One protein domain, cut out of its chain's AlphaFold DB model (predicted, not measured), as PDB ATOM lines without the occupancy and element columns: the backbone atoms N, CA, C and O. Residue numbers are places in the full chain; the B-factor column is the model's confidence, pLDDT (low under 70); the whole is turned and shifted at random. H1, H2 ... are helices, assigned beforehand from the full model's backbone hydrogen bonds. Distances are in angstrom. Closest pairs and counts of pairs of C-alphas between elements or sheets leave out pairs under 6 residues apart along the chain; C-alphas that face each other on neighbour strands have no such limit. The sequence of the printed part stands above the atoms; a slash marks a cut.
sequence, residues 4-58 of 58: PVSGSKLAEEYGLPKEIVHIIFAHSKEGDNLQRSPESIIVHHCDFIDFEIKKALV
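What this domain is: This is residues 4 to 58 of the 58 residues of an uncharacterized protein of marine sediment metagenome (UniProt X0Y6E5). A small head, made by the helical hairpin of H1 and H2 with the short H3 near one end of it, has one long helix, H4, running out from it as an arm. H4 packs on H2 with its first part, and residues 49 to 58 stick out free. The 55 printed residues hold four named helices, H1 to H4 in chain order, and no named strand: all helix. The whole is only just loose, close to compact, with a radius of gyration of the C-alphas of 12.2 A, and elongated, spanning 37 by 22 by 16 A.

Where its parts are: H1, residues 4 to 13, begins at C-alpha 4 (183.710, 255.733, 206.986) and is 14.2 A long. H2 is residues 18 to 26, 11.8 A, and H3 residues 29 to 33. H4, residues 38 to 57, runs 29.3 A to C-alpha 57 (201.970, 267.204, 219.580).

How they stand to each other: H1 and H2 touch as a hairpin, opposite ways at a shallow tilt of 19 degrees; their closest C-alphas, Pro 4 and Phe 25, are 4.7 A apart. H4 touches H2 with residues 39 to 44 alone, the same way at a steep tilt of 41 degrees; the closest C-alphas are Ile 23 and Ser 40, 4.5 A. H3 is close to H2 but not clearly touching, with the C-alphas of Phe 25 and Gly 31 closest at 7.1 A. H1 and H4 are apart. In H1, H2 and H4 every O i to N i+4 pair is within hydrogen-bond range; in H3 0 of 1 is, beside 2 of 2 O i to N i+3 pairs.

The domain as a whole: The C-alphas of Gly 15 and Val 58, the two farthest apart, are 37.6 A apart. The printed part has no cut, its three links are tight, and no printed residue is under 70 in pLDDT.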
ATOM      1  N   PRO A   4     184.784 256.373 206.220       96.25
ATOM      2  CA  PRO A   4     183.710 255.733 206.986       96.25
ATOM      3  C   PRO A   4     182.828 254.850 206.097       96.25
ATOM      4  O   PRO A   4     182.461 253.746 206.484       96.25
ATOM      5  N   VAL A   5     182.567 255.294 204.860       96.62
ATOM      6  CA  VAL A   5     181.754 254.564 203.873       96.62
ATOM      7  C   VAL A   5     182.463 253.303 203.378       96.62
ATOM      8  O   VAL A   5     181.837 252.258 203.228       96.62
ATOM      9  N   SER A   6     183.765 253.379 203.091       97.12
ATOM     10  CA  SER A   6     184.527 252.195 202.672       97.12
ATOM     11  C   SER A   6     184.751 251.222 203.830       97.12
ATOM     12  O   SER A   6     184.657 250.015 203.633       97.12
ATOM     13  N   GLY A   7     185.006 251.734 205.038       97.50
ATOM     14  CA  GLY A   7     185.197 250.914 206.232       97.50
ATOM     15  C   GLY A   7     183.928 250.170 206.642       97.50
ATOM     16  O   GLY A   7     184.004 248.997 206.992       97.50
ATOM     17  N   SER A   8     182.757 250.810 206.545       97.88
ATOM     18  CA  SER A   8     181.486 250.165 206.885       97.88
ATOM     19  C   SER A   8     181.142 249.039 205.911       97.88
ATOM     20  O   SER A   8     180.706 247.979 206.344       97.88
ATOM     21  N   LYS A   9     181.384 249.237 204.607       97.94
ATOM     22  CA  LYS A   9     181.188 248.192 203.591       97.94
ATOM     23  C   LYS A   9     182.106 247.000 203.816       97.94
ATOM     24  O   LYS A   9     181.640 245.871 203.791       97.94
ATOM     25  N   LEU A  10     183.382 247.257 204.103       98.31
ATOM     26  CA  LEU A  10     184.323 246.195 204.437       98.31
ATOM     27  C   LEU A  10     183.868 245.430 205.688       98.31
ATOM     28  O   LEU A  10     183.904 244.208 205.712       98.31
ATOM     29  N   ALA A  11     183.396 246.131 206.719       98.44
ATOM     30  CA  ALA A  11     182.882 245.486 207.922       98.44
ATOM     31  C   ALA A  11     181.649 244.608 207.644       98.44
ATOM     32  O   ALA A  11     181.555 243.491 208.154       98.44
ATOM     33  N   GLU A  12     180.729 245.093 206.809       98.44
ATOM     34  CA  GLU A  12     179.542 244.353 206.376       98.44
ATOM     35  C   GLU A  12     179.904 243.107 205.551       98.44
ATOM     36  O   GLU A  12     179.375 242.030 205.816       98.44
ATOM     37  N   GLU A  13     180.852 243.215 204.613       98.50
ATOM     38  CA  GLU A  13     181.341 242.095 203.791       98.50
ATOM     39  C   GLU A  13     181.912 240.943 204.632       98.50
ATOM     40  O   GLU A  13     181.800 239.779 204.251       98.50
ATOM     41  N   TYR A  14     182.481 241.254 205.799       98.44
ATOM     42  CA  TYR A  14     183.031 240.272 206.736       98.44
ATOM     43  C   TYR A  14     182.032 239.834 207.820       98.44
ATOM     44  O   TYR A  14     182.403 239.127 208.756       98.44
ATOM     45  N   GLY A  15     180.758 240.217 207.698       98.38
ATOM     46  CA  GLY A  15     179.682 239.734 208.562       98.38
ATOM     47  C   GLY A  15     179.671 240.338 209.966       98.38
ATOM     48  O   GLY A  15     179.142 239.712 210.887       98.38
ATOM     49  N   LEU A  16     180.246 241.531 210.160       98.56
ATOM     50  CA  LEU A  16     180.133 242.223 211.443       98.56
ATOM     51  C   LEU A  16     178.671 242.608 211.744       98.56
ATOM     52  O   LEU A  16     177.899 242.891 210.821       98.56
ATOM     53  N   PRO A  17     178.282 242.665 213.033       98.62
ATOM     54  CA  PRO A  17     176.941 243.084 213.421       98.62
ATOM     55  C   PRO A  17     176.594 244.481 212.898       98.62
ATOM     56  O   PRO A  17     177.453 245.365 212.818       98.62
ATOM     57  N   LYS A  18     175.313 244.707 212.588       98.00
ATOM     58  CA  LYS A  18     174.843 245.983 212.025       98.00
ATOM     59  C   LYS A  18     175.125 247.165 212.944       98.00
ATOM     60  O   LYS A  18     175.380 248.259 212.450       98.00
ATOM     61  N   GLU A  19     175.120 246.950 214.257       98.06
ATOM     62  CA  GLU A  19     175.447 247.995 215.230       98.06
ATOM     63  C   GLU A  19     176.902 248.468 215.067       98.06
ATOM     64  O   GLU A  19     177.171 249.668 215.079       98.06
ATOM     65  N   ILE A  20     177.833 247.541 214.815       98.50
ATOM     66  CA  ILE A  20     179.246 247.853 214.558       98.50
ATOM     67  C   ILE A  20     179.412 248.559 213.211       98.50
ATOM     68  O   ILE A  20     180.091 249.584 213.127       98.50
ATOM     69  N   VAL A  21     178.753 248.055 212.165       98.50
ATOM     70  CA  VAL A  21     178.758 248.687 210.836       98.50
ATOM     71  C   VAL A  21     178.221 250.124 210.916       98.50
ATOM     72  O   VAL A  21     178.803 251.030 210.317       98.50
ATOM     73  N   HIS A  22     177.168 250.357 211.709       98.25
ATOM     74  CA  HIS A  22     176.595 251.686 211.951       98.25
ATOM     75  C   HIS A  22     177.578 252.629 212.641       98.25
ATOM     76  O   HIS A  22     177.741 253.761 212.193       98.25
ATOM     77  N   ILE A  23     178.278 252.171 213.684       98.62
ATOM     78  CA  ILE A  23     179.314 252.964 214.364       98.62
ATOM     79  C   ILE A  23     180.390 253.401 213.365       98.62
ATOM     80  O   ILE A  23     180.709 254.589 213.284       98.62
ATOM     81  N   ILE A  24     180.905 252.465 212.559       98.31
ATOM     82  CA  ILE A  24     181.937 252.748 211.552       98.31
ATOM     83  C   ILE A  24     181.421 253.741 210.513       98.31
ATOM     84  O   ILE A  24     182.144 254.657 210.140       98.31
ATOM     85  N   PHE A  25     180.179 253.603 210.059       97.94
ATOM     86  CA  PHE A  25     179.621 254.520 209.075       97.94
ATOM     87  C   PHE A  25     179.399 255.923 209.653       97.94
ATOM     88  O   PHE A  25     179.763 256.912 209.025       97.94
ATOM     89  N   ALA A  26     178.825 256.022 210.854       97.62
ATOM     90  CA  ALA A  26     178.288 257.265 211.402       97.62
ATOM     91  C   ALA A  26     179.250 258.047 212.323       97.62
ATOM     92  O   ALA A  26     178.908 259.155 212.744       97.62
ATOM     93  N   HIS A  27     180.450 257.535 212.632       97.31
ATOM     94  CA  HIS A  27     181.387 258.232 213.536       97.31
ATOM     95  C   HIS A  27     181.918 259.573 212.995       97.31
ATOM     96  O   HIS A  27     182.382 260.396 213.775       97.31
ATOM     97  N   SER A  28     181.846 259.830 211.685       95.00
ATOM     98  CA  SER A  28     182.274 261.100 211.075       95.00
ATOM     99  C   SER A  28     181.069 261.877 210.521       95.00
ATOM    100  O   SER A  28     179.933 261.684 210.953       95.00
ATOM    101  N   LYS A  29     181.297 262.759 209.544       93.88
ATOM    102  CA  LYS A  29     180.279 263.628 208.922       93.88
ATOM    103  C   LYS A  29     179.144 262.881 208.201       93.88
ATOM    104  O   LYS A  29     178.089 263.458 207.968       93.88
ATOM    105  N   GLU A  30     179.300 261.595 207.871       94.81
ATOM    106  CA  GLU A  30     178.179 260.763 207.404       94.81
ATOM    107  C   GLU A  30     177.068 260.707 208.459       94.81
ATOM    108  O   GLU A  30     175.890 260.751 208.113       94.81
ATOM    109  N   GLY A  31     177.449 260.671 209.741       93.44
ATOM    110  CA  GLY A  31     176.523 260.626 210.865       93.44
ATOM    111  C   GLY A  31     175.720 261.905 211.087       93.44
ATOM    112  O   GLY A  31     174.778 261.865 211.862       93.44
ATOM    113  N   ASP A  32     176.039 263.023 210.427       94.50
ATOM    114  CA  ASP A  32     175.291 264.282 210.596       94.50
ATOM    115  C   ASP A  32     173.901 264.216 209.952       94.50
ATOM    116  O   ASP A  32     172.977 264.902 210.381       94.50
ATOM    117  N   ASN A  33     173.744 263.358 208.940       92.12
ATOM    118  CA  ASN A  33     172.472 263.118 208.256       92.12
ATOM    119  C   ASN A  33     171.759 261.856 208.773       92.12
ATOM    120  O   ASN A  33     170.842 261.355 208.123       92.12
ATOM    121  N   LEU A  34     172.207 261.299 209.903       92.62
ATOM    122  CA  LEU A  34     171.718 260.045 210.473       92.62
ATOM    123  C   LEU A  34     171.501 260.195 211.977       92.62
ATOM    124  O   LEU A  34     172.096 261.040 212.638       92.62
ATOM    125  N   GLN A  35     170.696 259.304 212.548       94.31
ATOM    126  CA  GLN A  35     170.660 259.153 213.995       94.31
ATOM    127  C   GLN A  35     171.841 258.282 214.443       94.31
ATOM    128  O   GLN A  35     171.893 257.084 214.155       94.31
ATOM    129  N   ARG A  36     172.808 258.877 215.150       97.06
ATOM    130  CA  ARG A  36     173.898 258.121 215.784       97.06
ATOM    131  C   ARG A  36     173.346 257.267 216.928       97.06
ATOM    132  O   ARG A  36     172.482 257.720 217.677       97.06
ATOM    133  N   SER A  37     173.856 256.041 217.067       97.69
ATOM    134  CA  SER A  37     173.645 255.263 218.294       97.69
ATOM    135  C   SER A  37     174.458 255.876 219.445       97.69
ATOM    136  O   SER A  37     175.407 256.622 219.172       97.69
ATOM    137  N   PRO A  38     174.150 255.561 220.717       98.31
ATOM    138  CA  PRO A  38     174.956 256.011 221.855       98.31
ATOM    139  C   PRO A  38     176.452 255.699 221.700       98.31
ATOM    140  O   PRO A  38     177.296 256.563 221.920       98.31
ATOM    141  N   GLU A  39     176.793 254.504 221.229       98.38
ATOM    142  CA  GLU A  39     178.171 254.071 220.988       98.38
ATOM    143  C   GLU A  39     178.821 254.872 219.856       98.38
ATOM    144  O   GLU A  39     179.975 255.275 219.965       98.38
ATOM    145  N   SER A  40     178.078 255.161 218.784       98.00
ATOM    146  CA  SER A  40     178.578 255.983 217.677       98.00
ATOM    147  C   SER A  40     178.843 257.430 218.107       98.00
ATOM    148  O   SER A  40     179.818 258.023 217.648       98.00
ATOM    149  N   ILE A  41     178.038 257.986 219.024       98.19
ATOM    150  CA  ILE A  41     178.291 259.301 219.643       98.19
ATOM    151  C   ILE A  41     179.599 259.272 220.439       98.19
ATOM    152  O   ILE A  41     180.427 260.170 220.285       98.19
ATOM    153  N   ILE A  42     179.813 258.236 221.255       98.56
ATOM    154  CA  ILE A  42     181.052 258.079 222.032       98.56
ATOM    155  C   ILE A  42     182.259 258.016 221.092       98.56
ATOM    156  O   ILE A  42     183.199 258.791 221.250       98.56
ATOM    157  N   VAL A  43     182.212 257.143 220.081       98.25
ATOM    158  CA  VAL A  43     183.311 256.960 219.121       98.25
ATOM    159  C   VAL A  43     183.590 258.239 218.333       98.25
ATOM    160  O   VAL A  43     184.753 258.589 218.167       98.25
ATOM    161  N   HIS A  44     182.554 258.975 217.918       97.75
ATOM    162  CA  HIS A  44     182.705 260.284 217.282       97.75
ATOM    163  C   HIS A  44     183.514 261.245 218.162       97.75
ATOM    164  O   HIS A  44     184.498 261.820 217.710       97.75
ATOM    165  N   HIS A  45     183.153 261.392 219.438       98.31
ATOM    166  CA  HIS A  45     183.893 262.282 220.330       98.31
ATOM    167  C   HIS A  45     185.321 261.799 220.598       98.31
ATOM    168  O   HIS A  45     186.239 262.616 220.596       98.31
ATOM    169  N   CYS A  46     185.533 260.494 220.787       98.44
ATOM    170  CA  CYS A  46     186.871 259.930 220.962       98.44
ATOM    171  C   CYS A  46     187.782 260.201 219.755       98.44
ATOM    172  O   CYS A  46     188.936 260.570 219.956       98.44
ATOM    173  N   ASP A  47     187.265 260.064 218.530       97.00
ATOM    174  CA  ASP A  47     188.005 260.324 217.287       97.00
ATOM    175  C   ASP A  47     188.487 261.782 217.208       97.00
ATOM    176  O   ASP A  47     189.671 262.046 217.000       97.00
ATOM    177  N   PHE A  48     187.601 262.747 217.481       96.50
ATOM    178  CA  PHE A  48     187.969 264.169 217.476       96.50
ATOM    179  C   PHE A  48     188.926 264.549 218.615       96.50
ATOM    180  O   PHE A  48     189.816 265.374 218.412       96.50
ATOM    181  N   ILE A  49     188.778 263.948 219.801       98.12
ATOM    182  CA  ILE A  49     189.711 264.161 220.917       98.12
ATOM    183  C   ILE A  49     191.111 263.660 220.542       98.12
ATOM    184  O   ILE A  49     192.079 264.399 220.711       98.12
ATOM    185  N   ASP A  50     191.230 262.438 220.011       97.56
ATOM    186  CA  ASP A  50     192.515 261.877 219.570       97.56
ATOM    187  C   ASP A  50     193.145 262.715 218.449       97.56
ATOM    188  O   ASP A  50     194.346 262.995 218.478       97.56
ATOM    189  N   PHE A  51     192.334 263.187 217.497       96.06
ATOM    190  CA  PHE A  51     192.784 264.082 216.432       96.06
ATOM    191  C   PHE A  51     193.392 265.383 216.977       96.06
ATOM    192  O   PHE A  51     194.502 265.746 216.581       96.06
ATOM    193  N   GLU A  52     192.712 266.074 217.897       97.94
ATOM    194  CA  GLU A  52     193.222 267.327 218.471       97.94
ATOM    195  C   GLU A  52     194.456 267.099 219.359       97.94
ATOM    196  O   GLU A  52     195.394 267.895 219.301       97.94
ATOM    197  N   ILE A  53     194.518 265.991 220.113       98.00
ATOM    198  CA  ILE A  53     195.726 265.607 220.867       98.00
ATOM    199  C   ILE A  53     196.907 265.440 219.911       98.00
ATOM    200  O   ILE A  53     197.957 266.042 220.125       98.00
ATOM    201  N   LYS A  54     196.743 264.652 218.842       97.38
ATOM    202  CA  LYS A  54     197.803 264.426 217.851       97.38
ATOM    203  C   LYS A  54     198.260 265.731 217.228       97.38
ATOM    204  O   LYS A  54     199.455 265.982 217.183       97.38
ATOM    205  N   LYS A  55     197.323 266.575 216.804       96.94
ATOM    206  CA  LYS A  55     197.608 267.877 216.197       96.94
ATOM    207  C   LYS A  55     198.370 268.826 217.127       96.94
ATOM    208  O   LYS A  55     199.129 269.641 216.631       96.94
ATOM    209  N   ALA A  56     198.174 268.740 218.442       97.25
ATOM    210  CA  ALA A  56     198.898 269.564 219.412       97.25
ATOM    211  C   ALA A  56     200.332 269.075 219.701       97.25
ATOM    212  O   ALA A  56     201.113 269.811 220.302       97.25
ATOM    213  N   LEU A  57     200.669 267.836 219.322       95.56
ATOM    214  CA  LEU A  57     201.970 267.204 219.580       95.56
ATOM    215  C   LEU A  57     202.940 267.256 218.384       95.56
ATOM    216  O   LEU A  57     204.094 266.852 218.536       95.56
ATOM    217  N   VAL A  58     202.487 267.732 217.220       78.88
ATOM    218  CA  VAL A  58     203.287 267.989 216.003       78.88
ATOM    219  C   VAL A  58     203.301 269.471 215.671       78.88
ATOM    220  O   VAL A  58     204.354 269.923 215.171       78.88
TER     221      VAL A  58